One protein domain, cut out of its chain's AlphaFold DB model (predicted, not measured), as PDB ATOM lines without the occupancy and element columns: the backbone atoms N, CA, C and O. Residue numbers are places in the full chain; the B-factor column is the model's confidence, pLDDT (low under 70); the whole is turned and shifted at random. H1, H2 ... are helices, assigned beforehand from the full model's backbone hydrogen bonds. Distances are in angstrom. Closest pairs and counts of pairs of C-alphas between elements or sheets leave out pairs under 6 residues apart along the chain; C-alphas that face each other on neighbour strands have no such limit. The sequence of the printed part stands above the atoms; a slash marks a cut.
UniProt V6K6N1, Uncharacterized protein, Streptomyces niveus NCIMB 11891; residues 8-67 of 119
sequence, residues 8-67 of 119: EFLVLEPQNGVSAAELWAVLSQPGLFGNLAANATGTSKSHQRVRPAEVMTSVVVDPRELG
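AT A GLANCE: This is residues 8 to 67 of the 119 residues of an uncharacterized protein of Streptomyces niveus NCIMB 11891 (UniProt V6K6N1). A loose, elongated loop of chain with four short helices: H1 and H2 follow each other at a corner, the chain turns back at one end of the long axis through residues 41 to 48, and the return run passes H3, near H2, before it reaches H4, near H1, at the other end. A first stretch without a named element, residues 8 to 19, runs along much of the length before H1 begins. The printed part has 60 residues with four named helices, in the order H1, H2, H3, H4, and no named strand; the class is all helix, though under half of the residues, 26 of 60, are in named elements. The whole is only just loose, close to compact, with a radius of gyration of the C-alphas of 13.0 A, and its outline is a rod with spans of 42 by 20 by 17 A.

HOW THE PARTS SIT: After residues 8 to 19 comes H1, residues 20 to 27, and then H2, residues 30 to 38. H1 and H2 are close but not clearly touching; their closest C-alphas, those of Leu 27 and Phe 33, are 7.8 A apart. Their lines stand at a steep tilt of 65 degrees, and they run the same way. H3, residues 52 to 56, is close to H2 but not clearly touching it, with the closest C-alphas, those of Leu 36 and Val 55, 7.1 A apart. H1 and H3 are apart. H4, residues 63 to 66, only just touches H1, with 3 pairs of C-alphas within 8 A, the closest being those of Glu 22 and Pro 63 at 5.9 A. H4 is apart from H2 and also from H3. In H1, H2 and H3 every O i to N i+4 pair is within hydrogen-bond range; H4 is too short for such a pair, and its one O i to N i+3 pair is within range.

IN THESE COORDINATES: H1 runs from Ala 20, with its C-alpha at (192.380, 231.534, 121.928), to Leu 27, 10.4 A from first to last C-alpha. H2, Pro 30 to Ala 38, is the longest helix by residues and measures 12.5 A; C-alpha 38 is at (187.078, 208.032, 129.552). H3, Pro 52 to Met 56, measures 6.2 A. H4, Pro 63 to Leu 66, measures 5.5 A and ends with C-alpha 66 at (180.408, 229.520, 114.808).

THE WHOLE: The two C-alphas farthest apart, those of Ser 44 and Gly 67, are 42.6 A apart. The printed part has no cut. The link from H1 to H2 is tight, that from H3 to H4 is short, and that from H2 to H3 is long, with 13 residues. The mean pLDDT of the printed part is 84.8, and residues 41 to 48 are under 70.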
ATOM      1  N   GLU A   8     203.352 218.216 132.124       82.56
ATOM      2  CA  GLU A   8     202.040 217.680 132.498       82.56
ATOM      3  C   GLU A   8     200.872 218.343 131.754       82.56
ATOM      4  O   GLU A   8     199.751 217.841 131.817       82.56
ATOM      5  N   PHE A   9     201.107 219.458 131.056       84.81
ATOM      6  CA  PHE A   9     200.074 220.165 130.306       84.81
ATOM      7  C   PHE A   9     200.304 220.043 128.805       84.81
ATOM      8  O   PHE A   9     201.417 220.201 128.306       84.81
ATOM      9  N   LEU A  10     199.210 219.831 128.076       86.25
ATOM     10  CA  LEU A  10     199.191 220.003 126.634       86.25
ATOM     11  C   LEU A  10     198.893 221.471 126.319       86.25
ATOM     12  O   LEU A  10     197.856 221.997 126.722       86.25
ATOM     13  N   VAL A  11     199.800 222.121 125.592       88.38
ATOM     14  CA  VAL A  11     199.597 223.483 125.093       88.38
ATOM     15  C   VAL A  11     199.035 223.396 123.680       88.38
ATOM     16  O   VAL A  11     199.638 222.776 122.808       88.38
ATOM     17  N   LEU A  12     197.875 224.012 123.469       89.81
ATOM     18  CA  LEU A  12     197.250 224.129 122.157       89.81
ATOM     19  C   LEU A  12     197.323 225.585 121.710       89.81
ATOM     20  O   LEU A  12     196.875 226.483 122.425       89.81
ATOM     21  N   GLU A  13     197.884 225.805 120.527       90.62
ATOM     22  CA  GLU A  13     197.990 227.128 119.924       90.62
ATOM     23  C   GLU A  13     196.940 227.278 118.821       90.62
ATOM     24  O   GLU A  13     196.865 226.431 117.925       90.62
ATOM     25  N   PRO A  14     196.111 228.334 118.863       93.19
ATOM     26  CA  PRO A  14     195.144 228.576 117.809       93.19
ATOM     27  C   PRO A  14     195.861 228.961 116.509       93.19
ATOM     28  O   PRO A  14     196.850 229.691 116.509       93.19
ATOM     29  N   GLN A  15     195.339 228.478 115.384       91.50
ATOM     30  CA  GLN A  15     195.872 228.741 114.045       91.50
ATOM     31  C   GLN A  15     194.757 229.215 113.108       91.50
ATOM     32  O   GLN A  15     193.577 229.172 113.451       91.50
ATOM     33  N   ASN A  16     195.122 229.640 111.895       92.19
ATOM     34  CA  ASN A  16     194.180 229.912 110.801       92.19
ATOM     35  C   ASN A  16     193.075 230.931 111.146       92.19
ATOM     36  O   ASN A  16     191.923 230.767 110.750       92.19
ATOM     37  N   GLY A  17     193.424 231.982 111.896       91.56
ATOM     38  CA  GLY A  17     192.491 233.057 112.250       91.56
ATOM     39  C   GLY A  17     191.463 232.686 113.325       91.56
ATOM     40  O   GLY A  17     190.485 233.415 113.496       91.56
ATOM     41  N   VAL A  18     191.667 231.573 114.034       95.38
ATOM     42  CA  VAL A  18     190.946 231.239 115.269       95.38
ATOM     43  C   VAL A  18     191.592 231.986 116.439       95.38
ATOM     44  O   VAL A  18     192.814 232.119 116.496       95.38
ATOM     45  N   SER A  19     190.791 232.488 117.374       95.38
ATOM     46  CA  SER A  19     191.285 233.104 118.608       95.38
ATOM     47  C   SER A  19     191.455 232.072 119.728       95.38
ATOM     48  O   SER A  19     190.841 231.004 119.724       95.38
ATOM     49  N   ALA A  20     192.255 232.393 120.747       94.81
ATOM     50  CA  ALA A  20     192.380 231.534 121.928       94.81
ATOM     51  C   ALA A  20     191.036 231.351 122.658       94.81
ATOM     52  O   ALA A  20     190.778 230.281 123.203       94.81
ATOM     53  N   ALA A  21     190.168 232.368 122.638       96.12
ATOM     54  CA  ALA A  21     188.835 232.308 123.231       96.12
ATOM     55  C   ALA A  21     187.922 231.324 122.486       96.12
ATOM     56  O   ALA A  21     187.218 230.535 123.108       96.12
ATOM     57  N   GLU A  22     187.975 231.335 121.157       96.19
ATOM     58  CA  GLU A  22     187.222 230.418 120.300       96.19
ATOM     59  C   GLU A  22     187.703 228.975 120.454       96.19
ATOM     60  O   GLU A  22     186.887 228.073 120.648       96.19
ATOM     61  N   LEU A  23     189.023 228.764 120.445       95.06
ATOM     62  CA  LEU A  23     189.616 227.455 120.706       95.06
ATOM     63  C   LEU A  23     189.227 226.947 122.101       95.06
ATOM     64  O   LEU A  23     188.798 225.806 122.257       95.06
ATOM     65  N   TRP A  24     189.314 227.804 123.119       94.50
ATOM     66  CA  TRP A  24     188.889 227.462 124.472       94.50
ATOM     67  C   TRP A  24     187.398 227.114 124.536       94.50
ATOM     68  O   TRP A  24     187.040 226.143 125.201       94.50
ATOM     69  N   ALA A  25     186.531 227.848 123.835       94.25
ATOM     70  CA  ALA A  25     185.089 227.617 123.854       94.25
ATOM     71  C   ALA A  25     184.711 226.246 123.274       94.25
ATOM     72  O   ALA A  25     183.878 225.552 123.861       94.25
ATOM     73  N   VAL A  26     185.335 225.819 122.170       94.12
ATOM     74  CA  VAL A  26     185.069 224.487 121.592       94.12
ATOM     75  C   VAL A  26     185.672 223.358 122.428       94.12
ATOM     76  O   VAL A  26     185.074 222.290 122.540       94.12
ATOM     77  N   LEU A  27     186.817 223.596 123.073       93.06
ATOM     78  CA  LEU A  27     187.449 222.606 123.945       93.06
ATOM     79  C   LEU A  27     186.745 222.480 125.301       93.06
ATOM     80  O   LEU A  27     186.772 221.422 125.918       93.06
ATOM     81  N   SER A  28     186.076 223.539 125.756       91.56
ATOM     82  CA  SER A  28     185.361 223.583 127.041       91.56
ATOM     83  C   SER A  28     183.984 222.930 127.008       91.56
ATOM     84  O   SER A  28     183.251 222.984 127.996       91.56
ATOM     85  N   GLN A  29     183.618 222.296 125.896       90.94
ATOM     86  CA  GLN A  29     182.354 221.586 125.796       90.94
ATOM     87  C   GLN A  29     182.361 220.354 126.718       90.94
ATOM     88  O   GLN A  29     183.288 219.542 126.641       90.94
ATOM     89  N   PRO A  30     181.325 220.155 127.558       87.25
ATOM     90  CA  PRO A  30     181.295 219.059 128.531       87.25
ATOM     91  C   PRO A  30     181.508 217.672 127.913       87.25
ATOM     92  O   PRO A  30     182.173 216.820 128.504       87.25
ATOM     93  N   GLY A  31     180.981 217.458 126.702       87.88
ATOM     94  CA  GLY A  31     181.116 216.194 125.979       87.88
ATOM     95  C   GLY A  31     182.563 215.848 125.629       87.88
ATOM     96  O   GLY A  31     182.950 214.686 125.733       87.88
ATOM     97  N   LEU A  32     183.390 216.841 125.285       89.25
ATOM     98  CA  LEU A  32     184.791 216.601 124.946       89.25
ATOM     99  C   LEU A  32     185.572 216.119 126.170       89.25
ATOM    100  O   LEU A  32     186.239 215.088 126.107       89.25
ATOM    101  N   PHE A  33     185.456 216.827 127.295       83.88
ATOM    102  CA  PHE A  33     186.160 216.454 128.522       83.88
ATOM    103  C   PHE A  33     185.742 215.079 129.044       83.88
ATOM    104  O   PHE A  33     186.607 214.307 129.454       83.88
ATOM    105  N   GLY A  34     184.448 214.745 128.987       83.50
ATOM    106  CA  GLY A  34     183.965 213.410 129.351       83.50
ATOM    107  C   GLY A  34     184.588 212.307 128.487       83.50
ATOM    108  O   GLY A  34     185.084 211.315 129.019       83.50
ATOM    109  N   ASN A  35     184.636 212.517 127.168       84.81
ATOM    110  CA  ASN A  35     185.228 211.563 126.225       84.81
ATOM    111  C   ASN A  35     186.740 211.400 126.435       84.81
ATOM    112  O   ASN A  35     187.246 210.280 126.466       84.81
ATOM    113  N   LEU A  36     187.465 212.507 126.619       86.69
ATOM    114  CA  LEU A  36     188.903 212.483 126.888       86.69
ATOM    115  C   LEU A  36     189.208 211.775 128.213       86.69
ATOM    116  O   LEU A  36     190.100 210.933 128.265       86.69
ATOM    117  N   ALA A  37     188.443 212.061 129.270       82.06
ATOM    118  CA  ALA A  37     188.617 211.421 130.571       82.06
ATOM    119  C   ALA A  37     188.355 209.907 130.521       82.06
ATOM    120  O   ALA A  37     189.084 209.147 131.155       82.06
ATOM    121  N   ALA A  38     187.364 209.457 129.741       80.31
ATOM    122  CA  ALA A  38     187.078 208.032 129.552       80.31
ATOM    123  C   ALA A  38     188.216 207.278 128.837       80.31
ATOM    124  O   ALA A  38     188.413 206.089 129.082       80.31
ATOM    125  N   ASN A  39     188.985 207.976 128.000       73.75
ATOM    126  CA  ASN A  39     190.134 207.427 127.279       73.75
ATOM    127  C   ASN A  39     191.453 207.544 128.063       73.75
ATOM    128  O   ASN A  39     192.493 207.090 127.586       73.75
ATOM    129  N   ALA A  40     191.443 208.123 129.268       72.69
ATOM    130  CA  ALA A  40     192.645 208.244 130.082       72.69
ATOM    131  C   ALA A  40     193.156 206.853 130.502       72.69
ATOM    132  O   ALA A  40     192.557 206.151 131.318       72.69
ATOM    133  N   THR A  41     194.299 206.449 129.950       63.91
ATOM    134  CA  THR A  41     194.948 205.170 130.280       63.91
ATOM    135  C   THR A  41     195.846 205.299 131.521       63.91
ATOM    136  O   THR A  41     196.456 206.343 131.757       63.91
ATOM    137  N   GLY A  42     195.934 204.235 132.333       58.56
ATOM    138  CA  GLY A  42     196.782 204.158 133.537       58.56
ATOM    139  C   GLY A  42     196.055 203.579 134.760       58.56
ATOM    140  O   GLY A  42     194.906 203.921 135.025       58.56
ATOM    141  N   THR A  43     196.714 202.692 135.515       50.72
ATOM    142  CA  THR A  43     196.129 201.918 136.636       50.72
ATOM    143  C   THR A  43     196.375 202.519 138.028       50.72
ATOM    144  O   THR A  43     196.081 201.892 139.042       50.72
ATOM    145  N   SER A  44     196.879 203.753 138.111       56.03
ATOM    146  CA  SER A  44     197.082 204.479 139.370       56.03
ATOM    147  C   SER A  44     196.528 205.896 139.253       56.03
ATOM    148  O   SER A  44     196.808 206.588 138.273       56.03
ATOM    149  N   LYS A  45     195.793 206.349 140.284       56.12
ATOM    150  CA  LYS A  45     195.199 207.699 140.398       56.12
ATOM    151  C   LYS A  45     196.186 208.852 140.138       56.12
ATOM    152  O   LYS A  45     195.746 209.965 139.897       56.12
ATOM    153  N   SER A  46     197.497 208.603 140.211       57.34
ATOM    154  CA  SER A  46     198.542 209.629 140.112       57.34
ATOM    155  C   SER A  46     199.037 209.924 138.688       57.34
ATOM    156  O   SER A  46     199.687 210.947 138.509       57.34
ATOM    157  N   HIS A  47     198.794 209.058 137.692       59.22
ATOM    158  CA  HIS A  47     199.390 209.204 136.346       59.22
ATOM    159  C   HIS A  47     198.425 208.872 135.198       59.22
ATOM    160  O   HIS A  47     198.865 208.513 134.107       59.22
ATOM    161  N   GLN A  48     197.111 208.978 135.416       68.00
ATOM    162  CA  GLN A  48     196.161 208.881 134.307       68.00
ATOM    163  C   GLN A  48     196.332 210.086 133.389       68.00
ATOM    164  O   GLN A  48     196.122 211.229 133.797       68.00
ATOM    165  N   ARG A  49     196.753 209.822 132.151       78.06
ATOM    166  CA  ARG A  49     196.980 210.851 131.136       78.06
ATOM    167  C   ARG A  49     196.303 210.449 129.842       78.06
ATOM    168  O   ARG A  49     196.366 209.293 129.424       78.06
ATOM    169  N   VAL A  50     195.697 211.437 129.200       83.50
ATOM    170  CA  VAL A  50     195.240 211.317 127.820       83.50
ATOM    171  C   VAL A  50     196.445 211.532 126.921       83.50
ATOM    172  O   VAL A  50     197.226 212.468 127.130       83.50
ATOM    173  N   ARG A  51     196.649 210.648 125.947       83.44
ATOM    174  CA  ARG A  51     197.806 210.771 125.053       83.44
ATOM    175  C   ARG A  51     197.582 211.960 124.113       83.44
ATOM    176  O   ARG A  51     196.466 212.116 123.625       83.44
ATOM    177  N   PRO A  52     198.612 212.757 123.767       85.44
ATOM    178  CA  PRO A  52     198.443 213.874 122.834       85.44
ATOM    179  C   PRO A  52     197.770 213.468 121.519       85.44
ATOM    180  O   PRO A  52     196.909 214.183 121.027       85.44
ATOM    181  N   ALA A  53     198.089 212.280 120.993       86.00
ATOM    182  CA  ALA A  53     197.451 211.745 119.792       86.00
ATOM    183  C   ALA A  53     195.923 211.599 119.933       86.00
ATOM    184  O   ALA A  53     195.204 211.947 119.006       86.00
ATOM    185  N   GLU A  54     195.424 211.153 121.092       85.62
ATOM    186  CA  GLU A  54     193.984 211.002 121.354       85.62
ATOM    187  C   GLU A  54     193.282 212.366 121.407       85.62
ATOM    188  O   GLU A  54     192.190 212.532 120.857       85.62
ATOM    189  N   VAL A  55     193.941 213.370 122.001       88.31
ATOM    190  CA  VAL A  55     193.449 214.756 121.992       88.31
ATOM    191  C   VAL A  55     193.370 215.287 120.561       88.31
ATOM    192  O   VAL A  55     192.342 215.833 120.174       88.31
ATOM    193  N   MET A  56     194.407 215.068 119.749       87.94
ATOM    194  CA  MET A  56     194.455 215.550 118.362       87.94
ATOM    195  C   MET A  56     193.454 214.855 117.428       87.94
ATOM    196  O   MET A  56     193.083 215.428 116.408       87.94
ATOM    197  N   THR A  57     193.000 213.644 117.761       88.38
ATOM    198  CA  THR A  57     191.939 212.936 117.019       88.38
ATOM    199  C   THR A  57     190.529 213.239 117.519       88.38
ATOM    200  O   THR A  57     189.558 212.723 116.967       88.38
ATOM    201  N   SER A  58     190.394 214.031 118.583       88.38
ATOM    202  CA  SER A  58     189.086 214.335 119.152       88.38
ATOM    203  C   SER A  58     188.285 215.252 118.237       88.38
ATOM    204  O   SER A  58     188.791 216.246 117.720       88.38
ATOM    205  N   VAL A  59     187.010 214.918 118.054       89.25
ATOM    206  CA  VAL A  59     186.106 215.691 117.204       89.25
ATOM    207  C   VAL A  59     185.541 216.856 118.005       89.25
ATOM    208  O   VAL A  59     184.937 216.666 119.061       89.25
ATOM    209  N   VAL A  60     185.721 218.060 117.474       92.06
ATOM    210  CA  VAL A  60     185.131 219.301 117.979       92.06
ATOM    211  C   VAL A  60     184.467 220.046 116.830       92.06
ATOM    212  O   VAL A  60     184.783 219.810 115.665       92.06
ATOM    213  N   VAL A  61     183.547 220.950 117.159       92.44
ATOM    214  CA  VAL A  61     183.007 221.903 116.182       92.44
ATOM    215  C   VAL A  61     184.150 222.783 115.677       92.44
ATOM    216  O   VAL A  61     184.961 223.245 116.484       92.44
ATOM    217  N   ASP A  62     184.217 223.028 114.368       93.06
ATOM    218  CA  ASP A  62     185.177 223.979 113.811       93.06
ATOM    219  C   ASP A  62     184.823 225.395 114.303       93.06
ATOM    220  O   ASP A  62     183.744 225.900 113.984       93.06
ATOM    221  N   PRO A  63     185.706 226.081 115.058       93.19
ATOM    222  CA  PRO A  63     185.403 227.413 115.576       93.19
ATOM    223  C   PRO A  63     185.086 228.446 114.486       93.19
ATOM    224  O   PRO A  63     184.426 229.454 114.752       93.19
ATOM    225  N   ARG A  64     185.540 228.214 113.249       93.25
ATOM    226  CA  ARG A  64     185.275 229.093 112.099       93.25
ATOM    227  C   ARG A  64     183.820 229.021 111.635       93.25
ATOM    228  O   ARG A  64     183.344 229.971 111.021       93.25
ATOM    229  N   GLU A  65     183.112 227.947 111.972       94.12
ATOM    230  CA  GLU A  65     181.702 227.729 111.631       94.12
ATOM    231  C   GLU A  65     180.733 228.319 112.669       94.12
ATOM    232  O   GLU A  65     179.520 228.261 112.490       94.12
ATOM    233  N   LEU A  66     181.238 228.946 113.740       90.69
ATOM    234  CA  LEU A  66     180.408 229.520 114.808       90.69
ATOM    235  C   LEU A  66     179.623 230.786 114.397       90.69
ATOM    236  O   LEU A  66     178.786 231.256 115.167       90.69
ATOM    237  N   GLY A  67     179.887 231.361 113.219       92.56
ATOM    238  CA  GLY A  67     179.185 232.554 112.724       92.56
ATOM    239  C   GLY A  67     179.242 233.731 113.707       92.56
ATOM    240  O   GLY A  67     180.302 234.043 114.254       92.56
TER     241      GLY A  67